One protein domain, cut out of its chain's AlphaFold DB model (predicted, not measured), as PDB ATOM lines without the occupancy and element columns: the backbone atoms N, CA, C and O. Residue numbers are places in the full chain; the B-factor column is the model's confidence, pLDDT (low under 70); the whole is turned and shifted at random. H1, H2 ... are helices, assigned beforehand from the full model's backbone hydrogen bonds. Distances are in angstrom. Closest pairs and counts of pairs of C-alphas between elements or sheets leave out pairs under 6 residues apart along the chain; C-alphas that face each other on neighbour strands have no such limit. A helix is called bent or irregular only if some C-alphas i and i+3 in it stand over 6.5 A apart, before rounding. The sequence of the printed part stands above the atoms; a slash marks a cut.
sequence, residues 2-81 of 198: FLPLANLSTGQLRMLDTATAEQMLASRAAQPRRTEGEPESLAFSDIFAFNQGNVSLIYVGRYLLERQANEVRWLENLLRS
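This is residues 2 to 81 of the 198 residues of an uncharacterized protein of Gammaproteobacteria bacterium (UniProt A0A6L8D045). The long helix H4 makes a bent spine: H1 and H2 pack on its first arm, H4a, H3 makes a corner at that arm's beginning, and H4b turns away at the other end. The printed part has 80 residues with four named helices, H1 to H4 in order, all helix, loose, with a radius of gyration of the C-alphas of 16.2 A and spans of 49 by 30 by 23 A.

H4, residues 53 to 80, was assigned as one helix by its hydrogen bonds but is bent: C-alphas 69 and 72 are 8.2 A apart. Its arms are H4a, residues 53 to 69, 25.3 A, and H4b, residues 72 to 80, 12.5 A, ending at C-alpha 80 (-7.351, -44.410, 51.414). H1 is residues 10 to 16, 10.2 A, from C-alpha 10 (-29.164, -32.138, 27.658); H2 is 18 to 29, 16.2 A; H3 is 39 to 49, 15.2 A.

H4a and H4b are about perpendicular, 77 degrees. H1 touches residues 58 to 65 of H4a, about perpendicular at 84 degrees; the closest C-alphas, Met 15 and Ile 58, are 5.3 A apart. H2 touches residues 54 to 58 of H4a, opposite ways at a shallow tilt of 25 degrees; closest are C-alphas of Leu 25 and Val 55, 6.7 A. H3 is close but not clearly touching H4a; closest are C-alphas of Phe 48 and Asn 54, 4.8 A. Each O i to N i+4 pair is within hydrogen-bond range in H2, H3 and H4b, against 2 of 3 in H1 and 8 of 13 in H4a.

C-alphas 36 and 80 are farthest apart, 50.0 A. Residues 36 to 41 and 76 to 81 stand free. The printed part has no cut, no link is long, and no printed residue is under 70 in pLDDT.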
ATOM      1  N   PHE A   2     -16.859 -35.955  40.616       92.50
ATOM      2  CA  PHE A   2     -17.992 -35.663  41.506       92.50
ATOM      3  C   PHE A   2     -19.142 -35.019  40.710       92.50
ATOM      4  O   PHE A   2     -18.969 -33.935  40.149       92.50
ATOM      5  N   LEU A   3     -20.260 -35.727  40.535       92.00
ATOM      6  CA  LEU A   3     -21.390 -35.317  39.693       92.00
ATOM      7  C   LEU A   3     -22.143 -34.076  40.187       92.00
ATOM      8  O   LEU A   3     -22.521 -33.288  39.321       92.00
ATOM      9  N   PRO A   4     -22.332 -33.836  41.500       94.38
ATOM     10  CA  PRO A   4     -23.087 -32.679  41.983       94.38
ATOM     11  C   PRO A   4     -22.559 -31.331  41.491       94.38
ATOM     12  O   PRO A   4     -23.299 -30.356  41.422       94.38
ATOM     13  N   LEU A   5     -21.278 -31.271  41.125       92.50
ATOM     14  CA  LEU A   5     -20.636 -30.064  40.619       92.50
ATOM     15  C   LEU A   5     -20.455 -30.069  39.089       92.50
ATOM     16  O   LEU A   5     -19.818 -29.156  38.569       92.50
ATOM     17  N   ALA A   6     -20.997 -31.043  38.354       92.06
ATOM     18  CA  ALA A   6     -20.866 -31.150  36.897       92.06
ATOM     19  C   ALA A   6     -21.885 -30.301  36.125       92.06
ATOM     20  O   ALA A   6     -22.972 -30.008  36.614       92.06
ATOM     21  N   ASN A   7     -21.535 -29.929  34.890       89.56
ATOM     22  CA  ASN A   7     -22.453 -29.286  33.951       89.56
ATOM     23  C   ASN A   7     -23.065 -30.359  33.038       89.56
ATOM     24  O   ASN A   7     -22.640 -30.521  31.893       89.56
ATOM     25  N   LEU A   8     -24.031 -31.135  33.540       90.38
ATOM     26  CA  LEU A   8     -24.676 -32.158  32.711       90.38
ATOM     27  C   LEU A   8     -25.483 -31.499  31.586       90.38
ATOM     28  O   LEU A   8     -26.471 -30.807  31.821       90.38
ATOM     29  N   SER A   9     -25.056 -31.729  30.348       89.81
ATOM     30  CA  SER A   9     -25.746 -31.253  29.153       89.81
ATOM     31  C   SER A   9     -27.023 -32.053  28.883       89.81
ATOM     32  O   SER A   9     -27.119 -33.242  29.193       89.81
ATOM     33  N   THR A  10     -27.979 -31.439  28.180       90.81
ATOM     34  CA  THR A  10     -29.164 -32.138  27.658       90.81
ATOM     35  C   THR A  10     -28.780 -33.350  26.807       90.81
ATOM     36  O   THR A  10     -29.436 -34.385  26.874       90.81
ATOM     37  N   GLY A  11     -27.696 -33.244  26.029       89.56
ATOM     38  CA  GLY A  11     -27.181 -34.350  25.223       89.56
ATOM     39  C   GLY A  11     -26.773 -35.553  26.072       89.56
ATOM     40  O   GLY A  11     -27.123 -36.672  25.720       89.56
ATOM     41  N   GLN A  12     -26.101 -35.330  27.205       91.19
ATOM     42  CA  GLN A  12     -25.743 -36.400  28.142       91.19
ATOM     43  C   GLN A  12     -26.979 -37.027  28.786       91.19
ATOM     44  O   GLN A  12     -27.070 -38.250  28.830       91.19
ATOM     45  N   LEU A  13     -27.955 -36.221  29.221       92.06
ATOM     46  CA  LEU A  13     -29.196 -36.734  29.816       92.06
ATOM     47  C   LEU A  13     -29.984 -37.617  28.837       92.06
ATOM     48  O   LEU A  13     -30.478 -38.673  29.222       92.06
ATOM     49  N   ARG A  14     -30.024 -37.245  27.552       92.88
ATOM     50  CA  ARG A  14     -30.643 -38.060  26.491       92.88
ATOM     51  C   ARG A  14     -29.946 -39.400  26.240       92.88
ATOM     52  O   ARG A  14     -30.556 -40.297  25.682       92.88
ATOM     53  N   MET A  15     -28.677 -39.563  26.619       93.50
ATOM     54  CA  MET A  15     -28.006 -40.867  26.510       93.50
ATOM     55  C   MET A  15     -28.416 -41.831  27.638       93.50
ATOM     56  O   MET A  15     -28.213 -43.041  27.511       93.50
ATOM     57  N   LEU A  16     -28.963 -41.308  28.745       93.31
ATOM     58  CA  LEU A  16     -29.349 -42.101  29.917       93.31
ATOM     59  C   LEU A  16     -30.713 -42.768  29.741       93.31
ATOM     60  O   LEU A  16     -30.900 -43.898  30.183       93.31
ATOM     61  N   ASP A  17     -31.641 -42.082  29.080       93.12
ATOM     62  CA  ASP A  17     -32.970 -42.600  28.775       93.12
ATOM     63  C   ASP A  17     -32.948 -43.476  27.509       93.12
ATOM     64  O   ASP A  17     -32.304 -43.154  26.510       93.12
ATOM     65  N   THR A  18     -33.628 -44.622  27.550       93.31
ATOM     66  CA  THR A  18     -33.555 -45.628  26.479       93.31
ATOM     67  C   THR A  18     -34.187 -45.138  25.182       93.31
ATOM     68  O   THR A  18     -33.567 -45.272  24.128       93.31
ATOM     69  N   ALA A  19     -35.364 -44.513  25.250       95.19
ATOM     70  CA  ALA A  19     -36.088 -44.047  24.071       95.19
ATOM     71  C   ALA A  19     -35.326 -42.930  23.346       95.19
ATOM     72  O   ALA A  19     -35.160 -42.947  22.123       95.19
ATOM     73  N   THR A  20     -34.813 -41.953  24.093       94.94
ATOM     74  CA  THR A  20     -34.032 -40.858  23.508       94.94
ATOM     75  C   THR A  20     -32.656 -41.313  23.019       94.94
ATOM     76  O   THR A  20     -32.201 -40.808  21.987       94.94
ATOM     77  N   ALA A  21     -32.030 -42.304  23.662       93.62
ATOM     78  CA  ALA A  21     -30.798 -42.921  23.177       93.62
ATOM     79  C   ALA A  21     -31.008 -43.691  21.860       93.62
ATOM     80  O   ALA A  21     -30.202 -43.544  20.941       93.62
ATOM     81  N   GLU A  22     -32.097 -44.452  21.717       93.75
ATOM     82  CA  GLU A  22     -32.445 -45.150  20.468       93.75
ATOM     83  C   GLU A  22     -32.615 -44.175  19.298       93.75
ATOM     84  O   GLU A  22     -32.068 -44.395  18.214       93.75
ATOM     85  N   GLN A  23     -33.278 -43.039  19.527       94.06
ATOM     86  CA  GLN A  23     -33.390 -41.974  18.525       94.06
ATOM     87  C   GLN A  23     -32.021 -41.401  18.130       94.06
ATOM     88  O   GLN A  23     -31.771 -41.133  16.953       94.06
ATOM     89  N   MET A  24     -31.117 -41.210  19.096       92.31
ATOM     90  CA  MET A  24     -29.755 -40.735  18.824       92.31
ATOM     91  C   MET A  24     -28.953 -41.748  18.004       92.31
ATOM     92  O   MET A  24     -28.226 -41.344  17.092       92.31
ATOM     93  N   LEU A  25     -29.097 -43.042  18.297       92.25
ATOM     94  CA  LEU A  25     -28.454 -44.123  17.553       92.25
ATOM     95  C   LEU A  25     -28.974 -44.202  16.119       92.25
ATOM     96  O   LEU A  25     -28.165 -44.223  15.194       92.25
ATOM     97  N   ALA A  26     -30.295 -44.166  15.925       92.88
ATOM     98  CA  ALA A  26     -30.906 -44.150  14.599       92.88
ATOM     99  C   ALA A  26     -30.446 -42.929  13.783       92.88
ATOM    100  O   ALA A  26     -30.036 -43.065  12.632       92.88
ATOM    101  N   SER A  27     -30.428 -41.744  14.404       91.75
ATOM    102  CA  SER A  27     -29.936 -40.516  13.770       91.75
ATOM    103  C   SER A  27     -28.463 -40.615  13.369       91.75
ATOM    104  O   SER A  27     -28.114 -40.184  12.274       91.75
ATOM    105  N   ARG A  28     -27.599 -41.199  14.213       88.62
ATOM    106  CA  ARG A  28     -26.185 -41.428  13.871       88.62
ATOM    107  C   ARG A  28     -26.014 -42.467  12.768       88.62
ATOM    108  O   ARG A  28     -25.213 -42.245  11.874       88.62
ATOM    109  N   ALA A  29     -26.748 -43.576  12.817       88.38
ATOM    110  CA  ALA A  29     -26.659 -44.637  11.814       88.38
ATOM    111  C   ALA A  29     -27.080 -44.159  10.413       88.38
ATOM    112  O   ALA A  29     -26.572 -44.659   9.416       88.38
ATOM    113  N   ALA A  30     -27.974 -43.170  10.342       90.56
ATOM    114  CA  ALA A  30     -28.377 -42.535   9.091       90.56
ATOM    115  C   ALA A  30     -27.336 -41.546   8.528       90.56
ATOM    116  O   ALA A  30     -27.465 -41.125   7.380       90.56
ATOM    117  N   GLN A  31     -26.323 -41.144   9.307       87.69
ATOM    118  CA  GLN A  31     -25.276 -40.238   8.830       87.69
ATOM    119  C   GLN A  31     -24.223 -41.025   8.037       87.69
ATOM    120  O   GLN A  31     -23.604 -41.935   8.595       87.69
ATOM    121  N   PRO A  32     -23.977 -40.688   6.757       89.75
ATOM    122  CA  PRO A  32     -22.929 -41.344   5.991       89.75
ATOM    123  C   PRO A  32     -21.556 -41.020   6.587       89.75
ATOM    124  O   PRO A  32     -21.306 -39.900   7.045       89.75
ATOM    125  N   ARG A  33     -20.649 -42.002   6.545       91.69
ATOM    126  CA  ARG A  33     -19.241 -41.795   6.902       91.69
ATOM    127  C   ARG A  33     -18.661 -40.692   6.013       91.69
ATOM    128  O   ARG A  33     -18.826 -40.725   4.796       91.69
ATOM    129  N   ARG A  34     -17.959 -39.736   6.617       94.31
ATOM    130  CA  ARG A  34     -17.185 -38.730   5.888       94.31
ATOM    131  C   ARG A  34     -15.902 -39.364   5.363       94.31
ATOM    132  O   ARG A  34     -15.183 -40.003   6.124       94.31
ATOM    133  N   THR A  35     -15.623 -39.166   4.080       94.94
ATOM    134  CA  THR A  35     -14.428 -39.696   3.401       94.94
ATOM    135  C   THR A  35     -13.514 -38.605   2.845       94.94
ATOM    136  O   THR A  35     -12.428 -38.916   2.371       94.94
ATOM    137  N   GLU A  36     -13.927 -37.337   2.919       95.94
ATOM    138  CA  GLU A  36     -13.175 -36.168   2.445       95.94
ATOM    139  C   GLU A  36     -13.257 -35.008   3.458       95.94
ATOM    140  O   GLU A  36     -14.205 -34.931   4.248       95.94
ATOM    141  N   GLY A  37     -12.265 -34.110   3.434       95.19
ATOM    142  CA  GLY A  37     -12.168 -32.937   4.311       95.19
ATOM    143  C   GLY A  37     -10.987 -32.988   5.285       95.19
ATOM    144  O   GLY A  37     -10.003 -33.686   5.050       95.19
ATOM    145  N   GLU A  38     -11.089 -32.227   6.377       96.62
ATOM    146  CA  GLU A  38     -10.014 -32.093   7.366       96.62
ATOM    147  C   GLU A  38      -9.671 -33.429   8.053       96.62
ATOM    148  O   GLU A  38     -10.592 -34.145   8.472       96.62
ATOM    149  N   PRO A  39      -8.375 -33.749   8.261       95.44
ATOM    150  CA  PRO A  39      -7.944 -35.024   8.839       95.44
ATOM    151  C   PRO A  39      -8.620 -35.388  10.166       95.44
ATOM    152  O   PRO A  39      -8.992 -36.542  10.373       95.44
ATOM    153  N   GLU A  40      -8.838 -34.414  11.055       91.25
ATOM    154  CA  GLU A  40      -9.516 -34.645  12.337       91.25
ATOM    155  C   GLU A  40     -10.975 -35.092  12.142       91.25
ATOM    156  O   GLU A  40     -11.443 -36.028  12.793       91.25
ATOM    157  N   SER A  41     -11.692 -34.476  11.198       93.00
ATOM    158  CA  SER A  41     -13.075 -34.855  10.883       93.00
ATOM    159  C   SER A  41     -13.168 -36.266  10.302       93.00
ATOM    160  O   SER A  41     -14.122 -36.988  10.603       93.00
ATOM    161  N   LEU A  42     -12.181 -36.663   9.493       95.50
ATOM    162  CA  LEU A  42     -12.076 -38.021   8.959       95.50
ATOM    163  C   LEU A  42     -11.802 -39.028  10.076       95.50
ATOM    164  O   LEU A  42     -12.529 -40.009  10.200       95.50
ATOM    165  N   ALA A  43     -10.844 -38.733  10.958       93.94
ATOM    166  CA  ALA A  43     -10.524 -39.582  12.103       93.94
ATOM    167  C   ALA A  43     -11.740 -39.806  13.021       93.94
ATOM    168  O   ALA A  43     -12.018 -40.938  13.414       93.94
ATOM    169  N   PHE A  44     -12.522 -38.760  13.316       90.81
ATOM    170  CA  PHE A  44     -13.772 -38.919  14.065       90.81
ATOM    171  C   PHE A  44     -14.786 -39.798  13.336       90.81
ATOM    172  O   PHE A  44     -15.429 -40.645  13.960       90.81
ATOM    173  N   SER A  45     -14.936 -39.616  12.022       93.00
ATOM    174  CA  SER A  45     -15.847 -40.444  11.237       93.00
ATOM    175  C   SER A  45     -15.426 -41.914  11.229       93.00
ATOM    176  O   SER A  45     -16.291 -42.791  11.249       93.00
ATOM    177  N   ASP A  46     -14.123 -42.180  11.232       92.81
ATOM    178  CA  ASP A  46     -13.556 -43.524  11.264       92.81
ATOM    179  C   ASP A  46     -13.781 -44.195  12.617       92.81
ATOM    180  O   ASP A  46     -14.201 -45.350  12.658       92.81
ATOM    181  N   ILE A  47     -13.610 -43.456  13.720       91.25
ATOM    182  CA  ILE A  47     -13.918 -43.937  15.075       91.25
ATOM    183  C   ILE A  47     -15.380 -44.386  15.173       91.25
ATOM    184  O   ILE A  47     -15.654 -45.456  15.708       91.25
ATOM    185  N   PHE A  48     -16.327 -43.604  14.647       90.50
ATOM    186  CA  PHE A  48     -17.745 -43.972  14.710       90.50
ATOM    187  C   PHE A  48     -18.115 -45.146  13.797       90.50
ATOM    188  O   PHE A  48     -19.025 -45.904  14.136       90.50
ATOM    189  N   ALA A  49     -17.428 -45.301  12.661       90.69
ATOM    190  CA  ALA A  49     -17.640 -46.410  11.732       90.69
ATOM    191  C   ALA A  49     -16.994 -47.722  12.211       90.69
ATOM    192  O   ALA A  49     -17.435 -48.809  11.834       90.69
ATOM    193  N   PHE A  50     -15.950 -47.637  13.032       91.50
ATOM    194  CA  PHE A  50     -15.216 -48.793  13.524       91.50
ATOM    195  C   PHE A  50     -15.915 -49.453  14.720       91.50
ATOM    196  O   PHE A  50     -16.288 -48.782  15.676       91.50
ATOM    197  N   ASN A  51     -16.059 -50.782  14.681       90.25
ATOM    198  CA  ASN A  51     -16.460 -51.642  15.805       90.25
ATOM    199  C   ASN A  51     -17.614 -51.099  16.681       90.25
ATOM    200  O   ASN A  51     -17.509 -51.062  17.905       90.25
ATOM    201  N   GLN A  52     -18.712 -50.668  16.051       88.88
ATOM    202  CA  GLN A  52     -19.880 -50.091  16.734       88.88
ATOM    203  C   GLN A  52     -19.570 -48.823  17.557       88.88
ATOM    204  O   GLN A  52     -20.232 -48.551  18.562       88.88
ATOM    205  N   GLY A  53     -18.603 -48.006  17.129       88.44
ATOM    206  CA  GLY A  53     -18.241 -46.758  17.809       88.44
ATOM    207  C   GLY A  53     -19.412 -45.781  17.968       88.44
ATOM    208  O   GLY A  53     -19.488 -45.042  18.952       88.44
ATOM    209  N   ASN A  54     -20.386 -45.817  17.054       86.19
ATOM    210  CA  ASN A  54     -21.659 -45.103  17.182       86.19
ATOM    211  C   ASN A  54     -22.465 -45.508  18.431       86.19
ATOM    212  O   ASN A  54     -23.069 -44.646  19.071       86.19
ATOM    213  N   VAL A  55     -22.449 -46.792  18.797       89.44
ATOM    214  CA  VAL A  55     -23.108 -47.318  19.999       89.44
ATOM    215  C   VAL A  55     -22.289 -47.008  21.251       89.44
ATOM    216  O   VAL A  55     -22.860 -46.628  22.276       89.44
ATOM    217  N   SER A  56     -20.957 -47.091  21.175       90.06
ATOM    218  CA  SER A  56     -20.057 -46.825  22.308       90.06
ATOM    219  C   SER A  56     -20.289 -45.455  22.952       90.06
ATOM    220  O   SER A  56     -20.209 -45.339  24.173       90.06
ATOM    221  N   LEU A  57     -20.652 -44.433  22.169       84.75
ATOM    222  CA  LEU A  57     -20.973 -43.099  22.688       84.75
ATOM    223  C   LEU A  57     -22.097 -43.119  23.740       84.75
ATOM    224  O   LEU A  57     -22.003 -42.426  24.750       84.75
ATOM    225  N   ILE A  58     -23.141 -43.928  23.527       91.19
ATOM    226  CA  ILE A  58     -24.251 -44.059  24.481       91.19
ATOM    227  C   ILE A  58     -23.766 -44.703  25.779       91.19
ATOM    228  O   ILE A  58     -24.119 -44.242  26.862       91.19
ATOM    229  N   TYR A  59     -22.921 -45.730  25.686       88.56
ATOM    230  CA  TYR A  59     -22.355 -46.388  26.863       88.56
ATOM    231  C   TYR A  59     -21.447 -45.457  27.671       88.56
ATOM    232  O   TYR A  59     -21.537 -45.439  28.897       88.56
ATOM    233  N   VAL A  60     -20.659 -44.608  27.005       86.62
ATOM    234  CA  VAL A  60     -19.887 -43.552  27.679       86.62
ATOM    235  C   VAL A  60     -20.810 -42.586  28.427       86.62
ATOM    236  O   VAL A  60     -20.510 -42.207  29.556       86.62
ATOM    237  N   GLY A  61     -21.959 -42.217  27.850       89.62
ATOM    238  CA  GLY A  61     -22.975 -41.425  28.549       89.62
ATOM    239  C   GLY A  61     -23.551 -42.147  29.772       89.62
ATOM    240  O   GLY A  61     -23.632 -41.569  30.855       89.62
ATOM    241  N   ARG A  62     -23.893 -43.432  29.635       92.31
ATOM    242  CA  ARG A  62     -24.485 -44.254  30.709       92.31
ATOM    243  C   ARG A  62     -23.558 -44.507  31.890       92.31
ATOM    244  O   ARG A  62     -24.060 -44.746  32.985       92.31
ATOM    245  N   TYR A  63     -22.249 -44.339  31.724       91.75
ATOM    246  CA  TYR A  63     -21.305 -44.317  32.843       91.75
ATOM    247  C   TYR A  63     -21.677 -43.277  33.926       91.75
ATOM    248  O   TYR A  63     -21.308 -43.421  35.091       91.75
ATOM    249  N   LEU A  64     -22.470 -42.247  33.596       93.56
ATOM    250  CA  LEU A  64     -23.026 -41.324  34.593       93.56
ATOM    251  C   LEU A  64     -23.933 -42.023  35.623       93.56
ATOM    252  O   LEU A  64     -23.921 -41.618  36.782       93.56
ATOM    253  N   LEU A  65     -24.657 -43.085  35.249       94.62
ATOM    254  CA  LEU A  65     -25.469 -43.879  36.184       94.62
ATOM    255  C   LEU A  65     -24.580 -44.655  37.161       94.62
ATOM    256  O   LEU A  65     -24.855 -44.710  38.359       94.62
ATOM    257  N   GLU A  66     -23.473 -45.212  36.668       94.44
ATOM    258  CA  GLU A  66     -22.493 -45.886  37.519       94.44
ATOM    259  C   GLU A  66     -21.843 -44.905  38.494       94.44
ATOM    260  O   GLU A  66     -21.723 -45.211  39.681       94.44
ATOM    261  N   ARG A  67     -21.482 -43.708  38.015       94.00
ATOM    262  CA  ARG A  67     -20.977 -42.619  38.858       94.00
ATOM    263  C   ARG A  67     -21.995 -42.212  39.914       94.00
ATOM    264  O   ARG A  67     -21.625 -42.135  41.075       94.00
ATOM    265  N   GLN A  68     -23.260 -42.021  39.547       94.44
ATOM    266  CA  GLN A  68     -24.317 -41.683  40.503       94.44
ATOM    267  C   GLN A  68     -24.395 -42.707  41.643       94.44
ATOM    268  O   GLN A  68     -24.539 -42.328  42.800       94.44
ATOM    269  N   ALA A  69     -24.270 -43.998  41.328       96.31
ATOM    270  CA  ALA A  69     -24.340 -45.059  42.325       96.31
ATOM    271  C   ALA A  69     -23.051 -45.232  43.152       96.31
ATOM    272  O   ALA A  69     -23.111 -45.765  44.258       96.31
ATOM    273  N   ASN A  70     -21.882 -44.844  42.629       96.75
ATOM    274  CA  ASN A  70     -20.601 -45.278  43.193       96.75
ATOM    275  C   ASN A  70     -19.577 -44.175  43.478       96.75
ATOM    276  O   ASN A  70     -18.563 -44.474  44.108       96.75
ATOM    277  N   GLU A  71     -19.772 -42.936  43.027       95.62
ATOM    278  CA  GLU A  71     -18.688 -41.947  43.026       95.62
ATOM    279  C   GLU A  71     -18.147 -41.619  44.418       95.62
ATOM    280  O   GLU A  71     -16.935 -41.489  44.569       95.62
ATOM    281  N   VAL A  72     -19.005 -41.580  45.443       95.94
ATOM    282  CA  VAL A  72     -18.574 -41.366  46.833       95.94
ATOM    283  C   VAL A  72     -17.661 -42.506  47.281       95.94
ATOM    284  O   VAL A  72     -16.535 -42.262  47.705       95.94
ATOM    285  N   ARG A  73     -18.083 -43.761  47.079       96.94
ATOM    286  CA  ARG A  73     -17.272 -44.949  47.394       96.94
ATOM    287  C   ARG A  73     -15.933 -44.936  46.652       96.94
ATOM    288  O   ARG A  73     -14.912 -45.327  47.212       96.94
ATOM    289  N   TRP A  74     -15.919 -44.515  45.388       96.81
ATOM    290  CA  TRP A  74     -14.690 -44.414  44.601       96.81
ATOM    291  C   TRP A  74     -13.748 -43.327  45.129       96.81
ATOM    292  O   TRP A  74     -12.554 -43.586  45.253       96.81
ATOM    293  N   LEU A  75     -14.270 -42.150  45.480       96.75
ATOM    294  CA  LEU A  75     -13.488 -41.045  46.043       96.75
ATOM    295  C   LEU A  75     -12.950 -41.374  47.443       96.75
ATOM    296  O   LEU A  75     -11.782 -41.127  47.732       96.75
ATOM    297  N   GLU A  76     -13.746 -42.027  48.287       96.69
ATOM    298  CA  GLU A  76     -13.295 -42.526  49.590       96.69
ATOM    299  C   GLU A  76     -12.209 -43.604  49.465       96.69
ATOM    300  O   GLU A  76     -11.266 -43.649  50.257       96.69
ATOM    301  N   ASN A  77     -12.310 -44.480  48.461       96.44
ATOM    302  CA  ASN A  77     -11.248 -45.439  48.162       96.44
ATOM    303  C   ASN A  77      -9.980 -44.744  47.662       96.44
ATOM    304  O   ASN A  77      -8.883 -45.157  48.026       96.44
ATOM    305  N   LEU A  78     -10.117 -43.691  46.854       95.38
ATOM    306  CA  LEU A  78      -8.989 -42.900  46.368       95.38
ATOM    307  C   LEU A  78      -8.244 -42.200  47.515       95.38
ATOM    308  O   LEU A  78      -7.012 -42.193  47.513       95.38
ATOM    309  N   LEU A  79      -8.979 -41.681  48.503       96.00
ATOM    310  CA  LEU A  79      -8.428 -41.088  49.726       96.00
ATOM    311  C   LEU A  79      -7.579 -42.095  50.522       96.00
ATOM    312  O   LEU A  79      -6.485 -41.760  50.966       96.00
ATOM    313  N   ARG A  80      -8.053 -43.340  50.669       96.31
ATOM    314  CA  ARG A  80      -7.351 -44.410  51.414       96.31
ATOM    315  C   ARG A  80      -6.289 -45.156  50.601       96.31
ATOM    316  O   ARG A  80      -5.584 -46.002  51.145       96.31
ATOM    317  N   SER A  81      -6.218 -44.917  49.294       96.50
ATOM    318  CA  SER A  81      -5.334 -45.661  48.400       96.50
ATOM    319  C   SER A  81      -3.862 -45.344  48.688       96.50
ATOM    320  O   SER A  81      -3.502 -44.167  48.744       96.50
TER     321      SER A  81